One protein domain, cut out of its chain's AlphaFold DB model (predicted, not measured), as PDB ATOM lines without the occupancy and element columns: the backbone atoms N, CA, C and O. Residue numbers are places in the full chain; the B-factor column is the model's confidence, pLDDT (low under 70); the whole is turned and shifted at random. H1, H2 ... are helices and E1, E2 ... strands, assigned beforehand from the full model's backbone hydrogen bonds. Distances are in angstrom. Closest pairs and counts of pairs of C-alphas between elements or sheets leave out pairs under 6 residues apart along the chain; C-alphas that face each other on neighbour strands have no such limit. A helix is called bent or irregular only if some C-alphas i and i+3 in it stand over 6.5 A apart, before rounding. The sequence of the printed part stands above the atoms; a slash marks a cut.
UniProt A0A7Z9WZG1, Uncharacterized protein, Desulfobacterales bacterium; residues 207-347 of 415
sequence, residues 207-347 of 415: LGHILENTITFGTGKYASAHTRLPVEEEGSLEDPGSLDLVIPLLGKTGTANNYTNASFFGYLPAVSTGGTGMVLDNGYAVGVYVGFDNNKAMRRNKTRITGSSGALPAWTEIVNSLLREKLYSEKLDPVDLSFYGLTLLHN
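Overview. This is residues 207 to 347 of the 415 residues of an uncharacterized protein of Desulfobacterales bacterium (UniProt A0A7Z9WZG1). A long, twisted sheet of three strands, E3, E4 and E5, has the long helix H3 packed slantwise over one face, while H1 is beside the sheet at its E3 edge. At one end of the long axis is the small hairpin of E1 and E2 with its long loop; at the other is the loop of residues 292 to 306. The 141 printed residues hold four named helices and five named strands, in the order H1 H2 E1 E2 E3 E4 E5 H3 H4, a mixed class; both sheets, E3 - E4 - E5 and E1 - E2, are antiparallel. The whole is only just compact, close to loose, with a radius of gyration of the C-alphas of 17.1 A, and elongated, spanning 56 by 36 by 26 A.

Arrangement. E3, residues 250 to 255, E4, 261 to 271, and E5, 278 to 291, form a meander, each strand the antiparallel neighbour of the one before. N 252 and O 265 of the hairpin E3 and E4 are 2.8 A apart, and N 264 and O 288 of the hairpin E4 and E5 are 2.9 A apart, both within hydrogen-bond range. E5 bends by 85 degrees at residue 281. H3, residues 307 to 325, is on one face of this sheet, two layers, at a height over the sheet of 7.8 A. It lies over E4 and E5 and runs slantwise to the strands, at 41 degrees to E5 on the local plane; its closest C-alphas to E4 are Gly 307 and Ala 262, 4.3 A. H1, residues 207 to 216, stands at the sheet's level, with C-alphas 212 and 250 of H1 and E3 closest, 4.3 A. H2, residues 221 to 226, only grazes the sheet with residues 221 to 224 and touches H3 with residues 308 to 316 of H3 alone; the closest C-alphas are Ala 223 and Thr 316, 5.6 A. H1 and H2 touch only at the corner, with C-alphas 215 and 221 closest, 5.1 A. In the hairpin of E1, residues 228 to 231, and E2, 243 to 246, N 229 and O 245 are 3.0 A apart, within hydrogen-bond range. H4, residues 334 to 337, is not on the sheet E3 E4 E5; its closest C-alpha to E1 is Pro 334, 7.1 A from Val 231. Each O i to N i+4 pair is within range in H2, 5 of 6 in H1 and 12 of 15 in H3; H4 is too short for such a pair.

Along the chain. E5 is 32.7 A long, E4 32.6 A, H3 25.6 A, E3 17.5 A, H1 14.3 A, E1 and E2 9.5 A each, H2 8.7 A and H4 5.3 A. H1 begins at C-alpha 207, (39.597, -30.200, -110.169), and H4 ends at C-alpha 337, (28.365, -35.729, -88.564). H3 has a kink of 29 degrees near residue 314 and is only just irregular, with C-alphas 310 and 313 6.7 A apart.

Size, cuts and confidence. The two C-alphas farthest apart are those of Leu 237 and Asn 294, 59.3 A. The printed part has no cut; the links E1 to E2 and E5 to H3 are long. Mean pLDDT of the printed part is 88.1, and it is under 70 at residues 231 to 243, 335 to 336 and 338 to 340.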
ATOM      1  N   LEU A 207      38.829 -28.972-109.960       93.62
ATOM      2  CA  LEU A 207      39.597 -30.200-110.169       93.62
ATOM      3  C   LEU A 207      39.407 -31.197-109.017       93.62
ATOM      4  O   LEU A 207      39.200 -32.382-109.272       93.62
ATOM      5  N   GLY A 208      39.423 -30.724-107.769       95.00
ATOM      6  CA  GLY A 208      39.181 -31.551-106.591       95.00
ATOM      7  C   GLY A 208      37.836 -32.276-106.665       95.00
ATOM      8  O   GLY A 208      37.788 -33.496-106.527       95.00
ATOM      9  N   HIS A 209      36.767 -31.554-107.009       95.19
ATOM     10  CA  HIS A 209      35.431 -32.141-107.156       95.19
ATOM     11  C   HIS A 209      35.342 -33.146-108.319       95.19
ATOM     12  O   HIS A 209      34.653 -34.162-108.230       95.19
ATOM     13  N   ILE A 210      36.076 -32.915-109.416       95.38
ATOM     14  CA  ILE A 210      36.197 -33.900-110.506       95.38
ATOM     15  C   ILE A 210      36.858 -35.189-109.997       95.38
ATOM     16  O   ILE A 210      36.370 -36.279-110.299       95.38
ATOM     17  N   LEU A 211      37.944 -35.076-109.226       97.00
ATOM     18  CA  LEU A 211      38.678 -36.225-108.687       97.00
ATOM     19  C   LEU A 211      37.913 -36.968-107.578       97.00
ATOM     20  O   LEU A 211      38.104 -38.173-107.403       97.00
ATOM     21  N   GLU A 212      37.041 -36.283-106.841       96.12
ATOM     22  CA  GLU A 212      36.084 -36.933-105.942       96.12
ATOM     23  C   GLU A 212      35.030 -37.709-106.747       96.12
ATOM     24  O   GLU A 212      34.803 -38.899-106.521       96.12
ATOM     25  N   ASN A 213      34.447 -37.085-107.776       95.31
ATOM     26  CA  ASN A 213      33.449 -37.725-108.635       95.31
ATOM     27  C   ASN A 213      33.979 -38.976-109.352       95.31
ATOM     28  O   ASN A 213      33.224 -39.928-109.578       95.31
ATOM     29  N   THR A 214      35.267 -39.030-109.701       95.38
ATOM     30  CA  THR A 214      35.871 -40.236-110.294       95.38
ATOM     31  C   THR A 214      35.933 -41.413-109.321       95.38
ATOM     32  O   THR A 214      35.945 -42.565-109.778       95.38
ATOM     33  N   ILE A 215      35.919 -41.154-108.011       95.81
ATOM     34  CA  ILE A 215      35.740 -42.171-106.973       95.81
ATOM     35  C   ILE A 215      34.258 -42.492-106.782       95.81
ATOM     36  O   ILE A 215      33.881 -43.655-106.921       95.81
ATOM     37  N   THR A 216      33.415 -41.492-106.533       93.25
ATOM     38  CA  THR A 216      32.003 -41.698-106.166       93.25
ATOM     39  C   THR A 216      31.172 -42.275-107.316       93.25
ATOM     40  O   THR A 216      30.429 -43.247-107.156       93.25
ATOM     41  N   PHE A 217      31.323 -41.719-108.519       93.31
ATOM     42  CA  PHE A 217      30.506 -42.064-109.687       93.31
ATOM     43  C   PHE A 217      31.290 -42.782-110.790       93.31
ATOM     44  O   PHE A 217      30.677 -43.424-111.646       93.31
ATOM     45  N   GLY A 218      32.623 -42.750-110.736       93.00
ATOM     46  CA  GLY A 218      33.506 -43.319-111.751       93.00
ATOM     47  C   GLY A 218      34.090 -44.697-111.421       93.00
ATOM     48  O   GLY A 218      33.470 -45.565-110.808       93.00
ATOM     49  N   THR A 219      35.320 -44.912-111.884       93.19
ATOM     50  CA  THR A 219      36.052 -46.183-111.765       93.19
ATOM     51  C   THR A 219      36.622 -46.449-110.369       93.19
ATOM     52  O   THR A 219      37.107 -47.548-110.118       93.19
ATOM     53  N   GLY A 220      36.623 -45.448-109.482       94.44
ATOM     54  CA  GLY A 220      37.152 -45.555-108.120       94.44
ATOM     55  C   GLY A 220      36.141 -46.046-107.078       94.44
ATOM     56  O   GLY A 220      36.492 -46.113-105.904       94.44
ATOM     57  N   LYS A 221      34.921 -46.434-107.485       93.94
ATOM     58  CA  LYS A 221      33.822 -46.855-106.587       93.94
ATOM     59  C   LYS A 221      34.215 -47.902-105.552       93.94
ATOM     60  O   LYS A 221      33.672 -47.908-104.453       93.94
ATOM     61  N   TYR A 222      35.162 -48.777-105.897       95.38
ATOM     62  CA  TYR A 222      35.680 -49.763-104.958       95.38
ATOM     63  C   TYR A 222      36.270 -49.103-103.703       95.38
ATOM     64  O   TYR A 222      35.923 -49.532-102.610       95.38
ATOM     65  N   ALA A 223      37.075 -48.039-103.830       94.88
ATOM     66  CA  ALA A 223      37.598 -47.313-102.670       94.88
ATOM     67  C   ALA A 223      36.458 -46.746-101.819       94.88
ATOM     68  O   ALA A 223      36.370 -47.081-100.647       94.88
ATOM     69  N   SER A 224      35.512 -46.017-102.422       91.81
ATOM     70  CA  SER A 224      34.365 -45.446-101.693       91.81
ATOM     71  C   SER A 224      33.560 -46.478-100.897       91.81
ATOM     72  O   SER A 224      33.016 -46.139 -99.851       91.81
ATOM     73  N   ALA A 225      33.443 -47.712-101.392       91.69
ATOM     74  CA  ALA A 225      32.697 -48.772-100.718       91.69
ATOM     75  C   ALA A 225      33.490 -49.476 -99.599       91.69
ATOM     76  O   ALA A 225      32.877 -50.115 -98.747       91.69
ATOM     77  N   HIS A 226      34.824 -49.384 -99.607       93.50
ATOM     78  CA  HIS A 226      35.708 -50.163 -98.726       93.50
ATOM     79  C   HIS A 226      36.598 -49.303 -97.815       93.50
ATOM     80  O   HIS A 226      37.303 -49.856 -96.974       93.50
ATOM     81  N   THR A 227      36.576 -47.976 -97.955       90.56
ATOM     82  CA  THR A 227      37.205 -47.035 -97.019       90.56
ATOM     83  C   THR A 227      36.133 -46.356 -96.186       90.56
ATOM     84  O   THR A 227      35.503 -45.387 -96.631       90.56
ATOM     85  N   ARG A 228      35.903 -46.879 -94.987       84.06
ATOM     86  CA  ARG A 228      34.903 -46.336 -94.078       84.06
ATOM     87  C   ARG A 228      35.441 -46.208 -92.663       84.06
ATOM     88  O   ARG A 228      36.340 -46.955 -92.273       84.06
ATOM     89  N   LEU A 229      34.920 -45.224 -91.939       82.88
ATOM     90  CA  LEU A 229      35.258 -44.973 -90.544       82.88
ATOM     91  C   LEU A 229      34.073 -45.367 -89.667       82.88
ATOM     92  O   LEU A 229      33.045 -44.695 -89.750       82.88
ATOM     93  N   PRO A 230      34.211 -46.403 -88.824       72.31
ATOM     94  CA  PRO A 230      33.251 -46.635 -87.763       72.31
ATOM     95  C   PRO A 230      33.449 -45.556 -86.694       72.31
ATOM     96  O   PRO A 230      34.561 -45.370 -86.191       72.31
ATOM     97  N   VAL A 231      32.382 -44.834 -86.367       68.06
ATOM     98  CA  VAL A 231      32.344 -43.914 -85.225       68.06
ATOM     99  C   VAL A 231      31.352 -44.469 -84.211       68.06
ATOM    100  O   VAL A 231      30.217 -44.789 -84.566       68.06
ATOM    101  N   GLU A 232      31.801 -44.634 -82.967       63.59
ATOM    102  CA  GLU A 232      30.930 -45.013 -81.854       63.59
ATOM    103  C   GLU A 232      30.126 -43.784 -81.416       63.59
ATOM    104  O   GLU A 232      30.696 -42.733 -81.124       63.59
ATOM    105  N   GLU A 233      28.798 -43.893 -81.395       57.00
ATOM    106  CA  GLU A 233      27.941 -42.852 -80.828       57.00
ATOM    107  C   GLU A 233      27.956 -42.963 -79.292       57.00
ATOM    108  O   GLU A 233      27.392 -43.894 -78.713       57.00
ATOM    109  N   GLU A 234      28.583 -42.010 -78.596       47.47
ATOM    110  CA  GLU A 234      28.413 -41.875 -77.146       47.47
ATOM    111  C   GLU A 234      27.023 -41.284 -76.843       47.47
ATOM    112  O   GLU A 234      26.834 -40.068 -76.882       47.47
ATOM    113  N   GLY A 235      26.029 -42.128 -76.519       49.47
ATOM    114  CA  GLY A 235      24.785 -41.645 -75.894       49.47
ATOM    115  C   GLY A 235      23.477 -42.406 -76.133       49.47
ATOM    116  O   GLY A 235      22.493 -42.099 -75.458       49.47
ATOM    117  N   SER A 236      23.405 -43.398 -77.019       43.19
ATOM    118  CA  SER A 236      22.165 -44.156 -77.258       43.19
ATOM    119  C   SER A 236      22.123 -45.445 -76.427       43.19
ATOM    120  O   SER A 236      22.607 -46.501 -76.820       43.19
ATOM    121  N   LEU A 237      21.470 -45.381 -75.261       45.28
ATOM    122  CA  LEU A 237      21.204 -46.538 -74.385       45.28
ATOM    123  C   LEU A 237      20.343 -47.645 -75.034       45.28
ATOM    124  O   LEU A 237      20.178 -48.703 -74.430       45.28
ATOM    125  N   GLU A 238      19.798 -47.426 -76.235       43.28
ATOM    126  CA  GLU A 238      18.889 -48.365 -76.906       43.28
ATOM    127  C   GLU A 238      19.380 -48.873 -78.274       43.28
ATOM    128  O   GLU A 238      18.788 -49.818 -78.792       43.28
ATOM    129  N   ASP A 239      20.477 -48.341 -78.830       42.94
ATOM    130  CA  ASP A 239      21.084 -48.863 -80.066       42.94
ATOM    131  C   ASP A 239      22.543 -48.375 -80.194       42.94
ATOM    132  O   ASP A 239      22.753 -47.189 -80.462       42.94
ATOM    133  N   PRO A 240      23.576 -49.217 -79.985       42.34
ATOM    134  CA  PRO A 240      24.959 -48.859 -80.294       42.34
ATOM    135  C   PRO A 240      25.146 -48.900 -81.820       42.34
ATOM    136  O   PRO A 240      25.784 -49.797 -82.373       42.34
ATOM    137  N   GLY A 241      24.517 -47.957 -82.520       48.53
ATOM    138  CA  GLY A 241      24.628 -47.804 -83.960       48.53
ATOM    139  C   GLY A 241      25.972 -47.178 -84.302       48.53
ATOM    140  O   GLY A 241      26.165 -45.982 -84.129       48.53
ATOM    141  N   SER A 242      26.925 -47.971 -84.790       57.34
ATOM    142  CA  SER A 242      28.153 -47.421 -85.366       57.34
ATOM    143  C   SER A 242      27.803 -46.616 -86.623       57.34
ATOM    144  O   SER A 242      27.308 -47.196 -87.598       57.34
ATOM    145  N   LEU A 243      28.078 -45.312 -86.635       66.81
ATOM    146  CA  LEU A 243      27.941 -44.504 -87.844       66.81
ATOM    147  C   LEU A 243      29.094 -44.860 -88.792       66.81
ATOM    148  O   LEU A 243      30.258 -44.610 -88.489       66.81
ATOM    149  N   ASP A 244      28.772 -45.482 -89.928       74.19
ATOM    150  CA  ASP A 244      29.762 -45.946 -90.905       74.19
ATOM    151  C   ASP A 244      30.010 -44.863 -91.970       74.19
ATOM    152  O   ASP A 244      29.334 -44.779 -93.005       74.19
ATOM    153  N   LEU A 245      30.954 -43.965 -91.678       84.75
ATOM    154  CA  LEU A 245      31.187 -42.758 -92.467       84.75
ATOM    155  C   LEU A 245      32.000 -43.047 -93.732       84.75
ATOM    156  O   LEU A 245      33.135 -43.524 -93.684       84.75
ATOM    157  N   VAL A 246      31.438 -42.678 -94.886       88.62
ATOM    158  CA  VAL A 246      32.125 -42.754 -96.184       88.62
ATOM    159  C   VAL A 246      33.065 -41.568 -96.345       88.62
ATOM    160  O   VAL A 246      32.636 -40.415 -96.355       88.62
ATOM    161  N   ILE A 247      34.340 -41.845 -96.579       92.19
ATOM    162  CA  ILE A 247      35.370 -40.807 -96.662       92.19
ATOM    163  C   ILE A 247      35.330 -40.092 -98.027       92.19
ATOM    164  O   ILE A 247      35.197 -40.757 -99.061       92.19
ATOM    165  N   PRO A 248      35.436 -38.749 -98.071       94.25
ATOM    166  CA  PRO A 248      35.579 -37.982 -99.309       94.25
ATOM    167  C   PRO A 248      36.993 -38.123 -99.875       94.25
ATOM    168  O   PRO A 248      37.870 -37.295 -99.653       94.25
ATOM    169  N   LEU A 249      37.233 -39.221-100.582       97.19
ATOM    170  CA  LEU A 249      38.503 -39.482-101.252       97.19
ATOM    171  C   LEU A 249      38.545 -38.821-102.632       97.19
ATOM    172  O   LEU A 249      37.524 -38.709-103.308       97.19
ATOM    173  N   LEU A 250      39.751 -38.495-103.101       98.00
ATOM    174  CA  LEU A 250      39.993 -37.973-104.447       98.00
ATOM    175  C   LEU A 250      40.918 -38.934-105.183       98.00
ATOM    176  O   LEU A 250      41.986 -39.246-104.669       98.00
ATOM    177  N   GLY A 251      40.574 -39.416-106.377       97.56
ATOM    178  CA  GLY A 251      41.370 -40.489-106.989       97.56
ATOM    179  C   GLY A 251      41.120 -40.744-108.461       97.56
ATOM    180  O   GLY A 251      39.994 -40.638-108.944       97.56
ATOM    181  N   LYS A 252      42.163 -41.187-109.167       97.56
ATOM    182  CA  LYS A 252      42.078 -41.572-110.574       97.56
ATOM    183  C   LYS A 252      42.792 -42.891-110.868       97.56
ATOM    184  O   LYS A 252      43.920 -43.143-110.461       97.56
ATOM    185  N   THR A 253      42.113 -43.719-111.659       96.56
ATOM    186  CA  THR A 253      42.650 -44.950-112.251       96.56
ATOM    187  C   THR A 253      43.489 -44.666-113.495       96.56
ATOM    188  O   THR A 253      43.105 -43.849-114.340       96.56
ATOM    189  N   GLY A 254      44.583 -45.410-113.647       94.94
ATOM    190  CA  GLY A 254      45.377 -45.513-114.868       94.94
ATOM    191  C   GLY A 254      45.423 -46.958-115.370       94.94
ATOM    192  O   GLY A 254      45.439 -47.918-114.597       94.94
ATOM    193  N   THR A 255      45.379 -47.153-116.685       94.88
ATOM    194  CA  THR A 255      45.564 -48.468-117.320       94.88
ATOM    195  C   THR A 255      46.257 -48.258-118.652       94.88
ATOM    196  O   THR A 255      45.700 -47.612-119.537       94.88
ATOM    197  N   ALA A 256      47.474 -48.780-118.779       93.50
ATOM    198  CA  ALA A 256      48.235 -48.656-120.013       93.50
ATOM    199  C   ALA A 256      47.630 -49.519-121.128       93.50
ATOM    200  O   ALA A 256      46.899 -50.490-120.884       93.50
ATOM    201  N   ASN A 257      47.983 -49.186-122.371       91.88
ATOM    202  CA  ASN A 257      47.613 -50.001-123.518       91.88
ATOM    203  C   ASN A 257      48.085 -51.453-123.324       91.88
ATOM    204  O   ASN A 257      49.100 -51.721-122.685       91.88
ATOM    205  N   ASN A 258      47.330 -52.405-123.868       92.12
ATOM    206  CA  ASN A 258      47.603 -53.837-123.736       92.12
ATOM    207  C   ASN A 258      47.651 -54.370-122.281       92.12
ATOM    208  O   ASN A 258      48.053 -55.515-122.071       92.12
ATOM    209  N   TYR A 259      47.180 -53.600-121.290       94.75
ATOM    210  CA  TYR A 259      47.132 -53.998-119.876       94.75
ATOM    211  C   TYR A 259      48.510 -54.365-119.302       94.75
ATOM    212  O   TYR A 259      48.620 -55.294-118.505       94.75
ATOM    213  N   THR A 260      49.579 -53.697-119.738       94.12
ATOM    214  CA  THR A 260      50.928 -53.941-119.194       94.12
ATOM    215  C   THR A 260      51.068 -53.383-117.781       94.12
ATOM    216  O   THR A 260      51.748 -53.977-116.949       94.12
ATOM    217  N   ASN A 261      50.368 -52.276-117.508       93.81
ATOM    218  CA  ASN A 261      50.488 -51.499-116.284       93.81
ATOM    219  C   ASN A 261      49.085 -51.135-115.775       93.81
ATOM    220  O   ASN A 261      48.232 -50.678-116.548       93.81
ATOM    221  N   ALA A 262      48.867 -51.286-114.472       96.25
ATOM    222  CA  ALA A 262      47.678 -50.826-113.764       96.25
ATOM    223  C   ALA A 262      48.107 -49.887-112.637       96.25
ATOM    224  O   ALA A 262      49.008 -50.220-111.871       96.25
ATOM    225  N   SER A 263      47.463 -48.730-112.520       97.19
ATOM    226  CA  SER A 263      47.782 -47.770-111.467       97.19
ATOM    227  C   SER A 263      46.544 -47.119-110.872       97.19
ATOM    228  O   SER A 263      45.478 -47.042-111.497       97.19
ATOM    229  N   PHE A 264      46.690 -46.659-109.638       98.25
ATOM    230  CA  PHE A 264      45.730 -45.792-108.981       98.25
ATOM    231  C   PHE A 264      46.487 -44.756-108.162       98.25
ATOM    232  O   PHE A 264      47.360 -45.108-107.368       98.25
ATOM    233  N   PHE A 265      46.144 -43.493-108.369       98.25
ATOM    234  CA  PHE A 265      46.665 -42.373-107.600       98.25
ATOM    235  C   PHE A 265      45.495 -41.702-106.916       98.25
ATOM    236  O   PHE A 265      44.470 -41.444-107.550       98.25
ATOM    237  N   GLY A 266      45.633 -41.459-105.623       97.88
ATOM    238  CA  GLY A 266      44.577 -40.868-104.833       97.88
ATOM    239  C   GLY A 266      45.108 -40.066-103.665       97.88
ATOM    240  O   GLY A 266      46.289 -40.117-103.331       97.88
ATOM    241  N   TYR A 267      44.202 -39.321-103.058       98.38
ATOM    242  CA  TYR A 267      44.455 -38.455-101.929       98.38
ATOM    243  C   TYR A 267      43.468 -38.791-100.820       98.38
ATOM    244  O   TYR A 267      42.256 -38.840-101.057       98.38
ATOM    245  N   LEU A 268      44.004 -39.038 -99.629       97.94
ATOM    246  CA  LEU A 268      43.263 -39.138 -98.381       97.94
ATOM    247  C   LEU A 268      43.344 -37.769 -97.689       97.94
ATOM    248  O   LEU A 268      44.420 -37.418 -97.198       97.94
ATOM    249  N   PRO A 269      42.258 -36.979 -97.654       97.25
ATOM    250  CA  PRO A 269      42.243 -35.728 -96.899       97.25
ATOM    251  C   PRO A 269      42.388 -35.984 -95.394       97.25
ATOM    252  O   PRO A 269      42.092 -37.082 -94.929       97.25
ATOM    253  N   ALA A 270      42.805 -34.975 -94.632       96.31
ATOM    254  CA  ALA A 270      42.888 -35.053 -93.176       96.31
ATOM    255  C   ALA A 270      41.567 -34.659 -92.509       96.31
ATOM    256  O   ALA A 270      40.749 -33.957 -93.100       96.31
ATOM    257  N   VAL A 271      41.380 -35.065 -91.254       94.12
ATOM    258  CA  VAL A 271      40.294 -34.546 -90.414       94.12
ATOM    259  C   VAL A 271      40.586 -33.083 -90.073       94.12
ATOM    260  O   VAL A 271      41.711 -32.738 -89.702       94.12
ATOM    261  N   SER A 272      39.587 -32.215 -90.225       94.06
ATOM    262  CA  SER A 272      39.681 -30.807 -89.826       94.06
ATOM    263  C   SER A 272      39.922 -30.670 -88.320       94.06
ATOM    264  O   SER A 272      39.540 -31.534 -87.538       94.06
ATOM    265  N   THR A 273      40.522 -29.561 -87.883       89.38
ATOM    266  CA  THR A 273      40.823 -29.324 -86.457       89.38
ATOM    267  C   THR A 273      39.584 -29.380 -85.555       89.38
ATOM    268  O   THR A 273      39.715 -29.716 -84.385       89.38
ATOM    269  N   GLY A 274      38.401 -29.061 -86.089       85.19
ATOM    270  CA  GLY A 274      37.131 -29.136 -85.361       85.19
ATOM    271  C   GLY A 274      36.408 -30.480 -85.464       85.19
ATOM    272  O   GLY A 274      35.319 -30.593 -84.929       85.19
ATOM    273  N   GLY A 275      36.941 -31.470 -86.186       87.00
ATOM    274  CA  GLY A 275      36.304 -32.785 -86.322       87.00
ATOM    275  C   GLY A 275      35.017 -32.817 -87.157       87.00
ATOM    276  O   GLY A 275      34.426 -33.881 -87.313       87.00
ATOM    277  N   THR A 276      34.603 -31.692 -87.746       87.88
ATOM    278  CA  THR A 276      33.305 -31.525 -88.436       87.88
ATOM    279  C   THR A 276      33.326 -31.894 -89.921       87.88
ATOM    280  O   THR A 276      32.320 -31.809 -90.625       87.88
ATOM    281  N   GLY A 277      34.489 -32.278 -90.440       90.88
ATOM    282  CA  GLY A 277      34.702 -32.510 -91.861       90.88
ATOM    283  C   GLY A 277      36.163 -32.754 -92.191       90.88
ATOM    284  O   GLY A 277      37.023 -32.795 -91.306       90.88
ATOM    285  N   MET A 278      36.439 -32.894 -93.482       94.06
ATOM    286  CA  MET A 278      37.764 -33.205 -94.006       94.06
ATOM    287  C   MET A 278      38.388 -31.998 -94.698       94.06
ATOM    288  O   MET A 278      37.681 -31.188 -95.287       94.06
ATOM    289  N   VAL A 279      39.711 -31.885 -94.677       95.56
ATOM    290  CA  VAL A 279      40.465 -30.805 -95.327       95.56
ATOM    291  C   VAL A 279      41.634 -31.370 -96.123       95.56
ATOM    292  O   VAL A 279      42.180 -32.424 -95.802       95.56
ATOM    293  N   LEU A 280      42.025 -30.669 -97.187       94.56
ATOM    294  CA  LEU A 280      43.142 -31.108 -98.026       94.56
ATOM    295  C   LEU A 280      44.497 -30.923 -97.336       94.56
ATOM    296  O   LEU A 280      45.415 -31.696 -97.599       94.56
ATOM    297  N   ASP A 281      44.625 -29.930 -96.458       91.69
ATOM    298  CA  ASP A 281      45.865 -29.681 -95.728       91.69
ATOM    299  C   ASP A 281      46.202 -30.853 -94.797       91.69
ATOM    300  O   ASP A 281      45.331 -31.404 -94.130       91.69
ATOM    301  N   ASN A 282      47.485 -31.229 -94.753       91.56
ATOM    302  CA  ASN A 282      48.011 -32.352 -93.963       91.56
ATOM    303  C   ASN A 282      47.411 -33.734 -94.306       91.56
ATOM    304  O   ASN A 282      47.475 -34.657 -93.489       91.56
ATOM    305  N   GLY A 283      46.827 -33.881 -95.501       95.44
ATOM    306  CA  GLY A 283      46.400 -35.169 -96.051       95.44
ATOM    307  C   GLY A 283      47.560 -36.018 -96.588       95.44
ATOM    308  O   GLY A 283      48.733 -35.673 -96.449       95.44
ATOM    309  N   TYR A 284      47.224 -37.144 -97.219       97.31
ATOM    310  CA  TYR A 284      48.182 -38.099 -97.779       97.31
ATOM    311  C   TYR A 284      47.910 -38.341 -99.262       97.31
ATOM    312  O   TYR A 284      46.852 -38.856 -99.628       97.31
ATOM    313  N   ALA A 285      48.893 -38.052-100.114       97.50
ATOM    314  CA  ALA A 285      48.915 -38.552-101.483       97.50
ATOM    315  C   ALA A 285      49.466 -39.985-101.495       97.50
ATOM    316  O   ALA A 285      50.547 -40.255-100.974       97.50
ATOM    317  N   VAL A 286      48.726 -40.913-102.098       98.25
ATOM    318  CA  VAL A 286      49.088 -42.332-102.167       98.25
ATOM    319  C   VAL A 286      48.975 -42.796-103.614       98.25
ATOM    320  O   VAL A 286      47.967 -42.556-104.282       98.25
ATOM    321  N   GLY A 287      50.002 -43.487-104.101       98.00
ATOM    322  CA  GLY A 287      50.040 -44.063-105.440       98.00
ATOM    323  C   GLY A 287      50.370 -45.543-105.386       98.00
ATOM    324  O   GLY A 287      51.269 -45.959-104.659       98.00
ATOM    325  N   VAL A 288      49.658 -46.334-106.181       98.44
ATOM    326  CA  VAL A 288      49.928 -47.760-106.362       98.44
ATOM    327  C   VAL A 288      50.087 -48.054-107.842       98.44
ATOM    328  O   VAL A 288      49.282 -47.624-108.670       98.44
ATOM    329  N   TYR A 289      51.122 -48.825-108.160       96.62
ATOM    330  CA  TYR A 289      51.421 -49.343-109.487       96.62
ATOM    331  C   TYR A 289      51.572 -50.865-109.419       96.62
ATOM    332  O   TYR A 289      52.199 -51.389-108.501       96.62
ATOM    333  N   VAL A 290      51.013 -51.563-110.406       96.75
ATOM    334  CA  VAL A 290      51.125 -53.015-110.578       96.75
ATOM    335  C   VAL A 290      51.469 -53.311-112.038       96.75
ATOM    336  O   VAL A 290      50.809 -52.811-112.955       96.75
ATOM    337  N   GLY A 291      52.486 -54.141-112.252       95.62
ATOM    338  CA  GLY A 291      52.970 -54.562-113.566       95.62
ATOM    339  C   GLY A 291      54.033 -55.652-113.433       95.62
ATOM    340  O   GLY A 291      54.495 -55.938-112.331       95.62
ATOM    341  N   PHE A 292      54.412 -56.269-114.550       95.56
ATOM    342  CA  PHE A 292      55.575 -57.162-114.598       95.56
ATOM    343  C   PHE A 292      56.828 -56.371-114.980       95.56
ATOM    344  O   PHE A 292      56.755 -55.525-115.868       95.56
ATOM    345  N   ASP A 293      57.984 -56.719-114.413       95.19
ATOM    346  CA  ASP A 293      59.264 -56.039-114.694       95.19
ATOM    347  C   ASP A 293      59.639 -56.050-116.185       95.19
ATOM    348  O   ASP A 293      60.250 -55.123-116.704       95.19
ATOM    349  N   ASN A 294      59.234 -57.098-116.906       94.12
ATOM    350  CA  ASN A 294      59.463 -57.245-118.342       94.12
ATOM    351  C   ASN A 294      58.336 -56.660-119.218       94.12
ATOM    352  O   ASN A 294      58.241 -57.017-120.394       94.12
ATOM    353  N   ASN A 295      57.458 -55.819-118.659       91.94
ATOM    354  CA  ASN A 295      56.316 -55.188-119.337       91.94
ATOM    355  C   ASN A 295      55.368 -56.174-120.047       91.94
ATOM    356  O   ASN A 295      54.692 -55.834-121.024       91.94
ATOM    357  N   LYS A 296      55.290 -57.423-119.571       95.19
ATOM    358  CA  LYS A 296      54.335 -58.400-120.099       95.19
ATOM    359  C   LYS A 296      52.897 -57.947-119.825       95.19
ATOM    360  O   LYS A 296      52.578 -57.413-118.770       95.19
ATOM    361  N   ALA A 297      51.995 -58.224-120.763       95.75
ATOM    362  CA  ALA A 297      50.574 -57.944-120.585       95.75
ATOM    363  C   ALA A 297      49.975 -58.745-119.411       95.75
ATOM    364  O   ALA A 297      50.041 -59.980-119.391       95.75
ATOM    365  N   MET A 298      49.299 -58.060-118.486       95.31
ATOM    366  CA  MET A 298      48.545 -58.657-117.378       95.31
ATOM    367  C   MET A 298      47.136 -59.072-117.827       95.31
ATOM    368  O   MET A 298      46.109 -58.615-117.314       95.31
ATOM    369  N   ARG A 299      47.072 -59.941-118.837       92.81
ATOM    370  CA  ARG A 299      45.814 -60.486-119.361       92.81
ATOM    371  C   ARG A 299      45.917 -61.985-119.598       92.81
ATOM    372  O   ARG A 299      46.934 -62.481-120.080       92.81
ATOM    373  N   ARG A 300      44.836 -62.702-119.307       90.50
ATOM    374  CA  ARG A 300      44.691 -64.131-119.604       90.50
ATOM    375  C   ARG A 300      43.240 -64.424-119.963       90.50
ATOM    376  O   ARG A 300      42.346 -64.210-119.150       90.50
ATOM    377  N   ASN A 301      43.007 -64.953-121.164       89.44
ATOM    378  CA  ASN A 301      41.668 -65.214-121.697       89.44
ATOM    379  C   ASN A 301      40.772 -63.959-121.611       89.44
ATOM    380  O   ASN A 301      41.074 -62.939-122.227       89.44
ATOM    381  N   LYS A 302      39.681 -64.027-120.838       89.88
ATOM    382  CA  LYS A 302      38.750 -62.912-120.611       89.88
ATOM    383  C   LYS A 302      39.180 -61.986-119.465       89.88
ATOM    384  O   LYS A 302      38.645 -60.889-119.353       89.88
ATOM    385  N   THR A 303      40.141 -62.397-118.641       89.06
ATOM    386  CA  THR A 303      40.612 -61.623-117.488       89.06
ATOM    387  C   THR A 303      41.650 -60.601-117.927       89.06
ATOM    388  O   THR A 303      42.635 -60.943-118.590       89.06
ATOM    389  N   ARG A 304      41.437 -59.344-117.539       92.75
ATOM    390  CA  ARG A 304      42.332 -58.211-117.790       92.75
ATOM    391  C   ARG A 304      42.524 -57.458-116.482       92.75
ATOM    392  O   ARG A 304      41.536 -57.111-115.833       92.75
ATOM    393  N   ILE A 305      43.773 -57.228-116.099       93.44
ATOM    394  CA  ILE A 305      44.086 -56.415-114.926       93.44
ATOM    395  C   ILE A 305      44.090 -54.950-115.350       93.44
ATOM    396  O   ILE A 305      44.771 -54.556-116.294       93.44
ATOM    397  N   THR A 306      43.269 -54.157-114.675       93.69
ATOM    398  CA  THR A 306      43.091 -52.720-114.917       93.69
ATOM    399  C   THR A 306      43.421 -51.958-113.643       93.69
ATOM    400  O   THR A 306      43.572 -52.569-112.587       93.69
ATOM    401  N   GLY A 307      43.479 -50.629-113.697       90.56
ATOM    402  CA  GLY A 307      43.703 -49.797-112.511       90.56
ATOM    403  C   GLY A 307      42.722 -50.109-111.375       90.56
ATOM    404  O   GLY A 307      43.137 -50.246-110.229       90.56
ATOM    405  N   SER A 308      41.439 -50.323-111.695       91.75
ATOM    406  CA  SER A 308      40.394 -50.603-110.700       91.75
ATOM    407  C   SER A 308      40.450 -52.010-110.102       91.75
ATOM    408  O   SER A 308      39.963 -52.204-108.995       91.75
ATOM    409  N   SER A 309      41.005 -52.997-110.815       91.88
ATOM    410  CA  SER A 309      41.095 -54.386-110.335       91.88
ATOM    411  C   SER A 309      42.488 -54.794-109.853       91.88
ATOM    412  O   SER A 309      42.601 -55.770-109.120       91.88
ATOM    413  N   GLY A 310      43.536 -54.082-110.270       92.50
ATOM    414  CA  GLY A 310      44.929 -54.370-109.931       92.50
ATOM    415  C   GLY A 310      45.486 -53.466-108.836       92.50
ATOM    416  O   GLY A 310      45.955 -53.962-107.821       92.50
ATOM    417  N   ALA A 311      45.434 -52.145-109.032       96.88
ATOM    418  CA  ALA A 311      46.085 -51.185-108.136       96.88
ATOM    419  C   ALA A 311      45.155 -50.663-107.031       96.88
ATOM    420  O   ALA A 311      45.572 -50.523-105.883       96.88
ATOM    421  N   LEU A 312      43.890 -50.399-107.368       97.50
ATOM    422  CA  LEU A 312      42.915 -49.807-106.449       97.50
ATOM    423  C   LEU A 312      42.698 -50.619-105.155       97.50
ATOM    424  O   LEU A 312      42.680 -49.990-104.103       97.50
ATOM    425  N   PRO A 313      42.604 -51.967-105.156       97.25
ATOM    426  CA  PRO A 313      42.450 -52.715-103.906       97.25
ATOM    427  C   PRO A 313      43.626 -52.541-102.939       97.25
ATOM    428  O   PRO A 313      43.419 -52.278-101.760       97.25
ATOM    429  N   ALA A 314      44.863 -52.609-103.439       97.62
ATOM    430  CA  ALA A 314      46.048 -52.386-102.612       97.62
ATOM    431  C   ALA A 314      46.129 -50.937-102.106       97.62
ATOM    432  O   ALA A 314      46.503 -50.700-100.961       97.62
ATOM    433  N   TRP A 315      45.720 -49.967-102.931       98.38
ATOM    434  CA  TRP A 315      45.610 -48.571-102.508       98.38
ATOM    435  C   TRP A 315      44.605 -48.405-101.357       98.38
ATOM    436  O   TRP A 315      44.920 -47.753-100.364       98.38
ATOM    437  N   THR A 316      43.435 -49.045-101.453       97.88
ATOM    438  CA  THR A 316      42.405 -49.045-100.401       97.88
ATOM    439  C   THR A 316      42.949 -49.603 -99.084       97.88
ATOM    440  O   THR A 316      42.710 -49.008 -98.037       97.88
ATOM    441  N   GLU A 317      43.717 -50.696 -99.112       97.56
ATOM    442  CA  GLU A 317      44.318 -51.285 -97.901       97.56
ATOM    443  C   GLU A 317      45.341 -50.362 -97.223       97.56
ATOM    444  O   GLU A 317      45.364 -50.242 -95.992       97.56
ATOM    445  N   ILE A 318      46.164 -49.663 -98.015       98.00
ATOM    446  CA  ILE A 318      47.102 -48.656 -97.496       98.00
ATOM    447  C   ILE A 318      46.322 -47.531 -96.814       98.00
ATOM    448  O   ILE A 318      46.639 -47.158 -95.687       98.00
ATOM    449  N   VAL A 319      45.274 -47.025 -97.464       97.94
ATOM    450  CA  VAL A 319      44.432 -45.956 -96.913       97.94
ATOM    451  C   VAL A 319      43.725 -46.403 -95.638       97.94
ATOM    452  O   VAL A 319      43.793 -45.695 -94.640       97.94
ATOM    453  N   ASN A 320      43.142 -47.600 -95.611       96.25
ATOM    454  CA  ASN A 320      42.537 -48.161 -94.401       96.25
ATOM    455  C   ASN A 320      43.540 -48.309 -93.253       96.25
ATOM    456  O   ASN A 320      43.194 -48.082 -92.094       96.25
ATOM    457  N   SER A 321      44.789 -48.649 -93.564       96.69
ATOM    458  CA  SER A 321      45.859 -48.680 -92.563       96.69
ATOM    459  C   SER A 321      46.190 -47.275 -92.059       96.69
ATOM    460  O   SER A 321      46.251 -47.076 -90.850       96.69
ATOM    461  N   LEU A 322      46.303 -46.281 -92.946       96.56
ATOM    462  CA  LEU A 322      46.531 -44.886 -92.551       96.56
ATOM    463  C   LEU A 322      45.416 -44.345 -91.649       96.56
ATOM    464  O   LEU A 322      45.715 -43.680 -90.662       96.56
ATOM    465  N   LEU A 323      44.152 -44.648 -91.948       94.12
ATOM    466  CA  LEU A 323      43.011 -44.217 -91.134       94.12
ATOM    467  C   LEU A 323      43.103 -44.714 -89.689       94.12
ATOM    468  O   LEU A 323      42.868 -43.937 -88.762       94.12
ATOM    469  N   ARG A 324      43.478 -45.989 -89.510       93.38
ATOM    470  CA  ARG A 324      43.672 -46.606 -88.190       93.38
ATOM    471  C   ARG A 324      44.892 -46.031 -87.479       93.38
ATOM    472  O   ARG A 324      44.762 -45.512 -86.381       93.38
ATOM    473  N   GLU A 325      46.057 -46.052 -88.122       94.62
ATOM    474  CA  GLU A 325      47.328 -45.609 -87.522       94.62
ATOM    475  C   GLU A 325      47.339 -44.113 -87.176       94.62
ATOM    476  O   GLU A 325      48.062 -43.666 -86.287       94.62
ATOM    477  N   LYS A 326      46.552 -43.305 -87.894       93.94
ATOM    478  CA  LYS A 326      46.420 -41.865 -87.641       93.94
ATOM    479  C   LYS A 326      45.196 -41.510 -86.803       93.94
ATOM    480  O   LYS A 326      44.941 -40.309 -86.653       93.94
ATOM    481  N   LEU A 327      44.489 -42.512 -86.273       91.88
ATOM    482  CA  LEU A 327      43.368 -42.379 -85.342       91.88
ATOM    483  C   LEU A 327      42.325 -41.376 -85.852       91.88
ATOM    484  O   LEU A 327      41.984 -40.407 -85.180       91.88
ATOM    485  N   TYR A 328      41.879 -41.548 -87.102       91.94
ATOM    486  CA  TYR A 328      40.922 -40.617 -87.717       91.94
ATOM    487  C   TYR A 328      39.580 -40.608 -86.980       91.94
ATOM    488  O   TYR A 328      39.008 -39.539 -86.813       91.94
ATOM    489  N   SER A 329      39.107 -41.767 -86.513       87.12
ATOM    490  CA  SER A 329      37.851 -41.900 -85.761       87.12
ATOM    491  C   SER A 329      37.844 -41.070 -84.476       87.12
ATOM    492  O   SER A 329      36.851 -40.421 -84.185       87.12
ATOM    493  N   GLU A 330      38.966 -41.019 -83.755       87.56
ATOM    494  CA  GLU A 330      39.101 -40.270 -82.493       87.56
ATOM    495  C   GLU A 330      39.130 -38.747 -82.686       87.56
ATOM    496  O   GLU A 330      39.004 -37.989 -81.728       87.56
ATOM    497  N   LYS A 331      39.335 -38.281 -83.922       89.25
ATOM    498  CA  LYS A 331      39.422 -36.852 -84.260       89.25
ATOM    499  C   LYS A 331      38.101 -36.273 -84.754       89.25
ATOM    500  O   LYS A 331      38.047 -35.079 -85.038       89.25
ATOM    501  N   LEU A 332      37.086 -37.112 -84.943       86.62
ATOM    502  CA  LEU A 332      35.790 -36.709 -85.469       86.62
ATOM    503  C   LEU A 332      34.864 -36.265 -84.338       86.62
ATOM    504  O   LEU A 332      34.864 -36.865 -83.267       86.62
ATOM    505  N   ASP A 333      34.057 -35.239 -84.608       80.88
ATOM    506  CA  ASP A 333      32.966 -34.837 -83.722       80.88
ATOM    507  C   ASP A 333      31.673 -35.551 -84.164       80.88
ATOM    508  O   ASP A 333      31.123 -35.227 -85.224       80.88
ATOM    509  N   PRO A 334      31.184 -36.549 -83.404       70.69
ATOM    510  CA  PRO A 334      30.039 -37.361 -83.810       70.69
ATOM    511  C   PRO A 334      28.726 -36.570 -83.890       70.69
ATOM    512  O   PRO A 334      27.848 -36.937 -84.676       70.69
ATOM    513  N   VAL A 335      28.577 -35.474 -83.136       68.31
ATOM    514  CA  VAL A 335      27.311 -34.723 -83.067       68.31
ATOM    515  C   VAL A 335      27.011 -34.043 -84.405       68.31
ATOM    516  O   VAL A 335      25.898 -34.158 -84.928       68.31
ATOM    517  N   ASP A 336      28.019 -33.407 -85.002       66.19
ATOM    518  CA  ASP A 336      27.880 -32.659 -86.256       66.19
ATOM    519  C   ASP A 336      27.778 -33.563 -87.502       66.19
ATOM    520  O   ASP A 336      27.215 -33.165 -88.527       66.19
ATOM    521  N   LEU A 337      28.282 -34.800 -87.426       72.06
ATOM    522  CA  LEU A 337      28.365 -35.729 -88.564       72.06
ATOM    523  C   LEU A 337      27.081 -36.537 -88.806       72.06
ATOM    524  O   LEU A 337      26.887 -37.061 -89.907       72.06
ATOM    525  N   SER A 338      26.189 -36.595 -87.816       62.94
ATOM    526  CA  SER A 338      24.950 -37.387 -87.837       62.94
ATOM    527  C   SER A 338      23.966 -37.007 -88.959       62.94
ATOM    528  O   SER A 338      23.207 -37.855 -89.429       62.94
ATOM    529  N   PHE A 339      23.993 -35.762 -89.451       61.50
ATOM    530  CA  PHE A 339      23.010 -35.271 -90.432       61.50
ATOM    531  C   PHE A 339      23.441 -35.382 -91.899       61.50
ATOM    532  O   PHE A 339      22.597 -35.582 -92.771       61.50
ATOM    533  N   TYR A 340      24.735 -35.224 -92.192       65.12
ATOM    534  CA  TYR A 340      25.234 -35.100 -93.573       65.12
ATOM    535  C   TYR A 340      26.400 -36.043 -93.892       65.12
ATOM    536  O   TYR A 340      26.854 -36.102 -95.037       65.12
ATOM    537  N   GLY A 341      26.877 -36.795 -92.897       81.62
ATOM    538  CA  GLY A 341      28.085 -37.596 -93.010       81.62
ATOM    539  C   GLY A 341      29.338 -36.742 -93.215       81.62
ATOM    540  O   GLY A 341      29.365 -35.535 -92.977       81.62
ATOM    541  N   LEU A 342      30.405 -37.394 -93.674       87.69
ATOM    542  CA  LEU A 342      31.716 -36.777 -93.822       87.69
ATOM    543  C   LEU A 342      31.876 -36.130 -95.209       87.69
ATOM    544  O   LEU A 342      31.732 -36.792 -96.245       87.69
ATOM    545  N   THR A 343      32.196 -34.836 -95.227       91.31
ATOM    546  CA  THR A 343      32.349 -34.022 -96.446       91.31
ATOM    547  C   THR A 343      33.719 -33.356 -96.498       91.31
ATOM    548  O   THR A 343      34.400 -33.223 -95.476       91.31
ATOM    549  N   LEU A 344      34.151 -32.978 -97.702       92.69
ATOM    550  CA  LEU A 344      35.353 -32.179 -97.890       92.69
ATOM    551  C   LEU A 344      34.997 -30.698 -97.731       92.69
ATOM    552  O   LEU A 344      34.114 -30.185 -98.411       92.69
ATOM    553  N   LEU A 345      35.681 -30.020 -96.818       92.62
ATOM    554  CA  LEU A 345      35.490 -28.604 -96.551       92.62
ATOM    555  C   LEU A 345      36.262 -27.776 -97.581       92.62
ATOM    556  O   LEU A 345      37.426 -28.047 -97.895       92.62
ATOM    557  N   HIS A 346      35.608 -26.733 -98.082       90.69
ATOM    558  CA  HIS A 346      36.139 -25.851 -99.109       90.69
ATOM    559  C   HIS A 346      36.077 -24.393 -98.663       90.69
ATOM    560  O   HIS A 346      35.165 -23.982 -97.953       90.69
ATOM    561  N   ASN A 347      37.029 -23.591 -99.139       89.38
ATOM    562  CA  ASN A 347      36.947 -22.142 -98.990       89.38
ATOM    563  C   ASN A 347      35.796 -21.605 -99.852       89.38
ATOM    564  O   ASN A 347      35.630 -22.027-100.998       89.38
TER     565      ASN A 347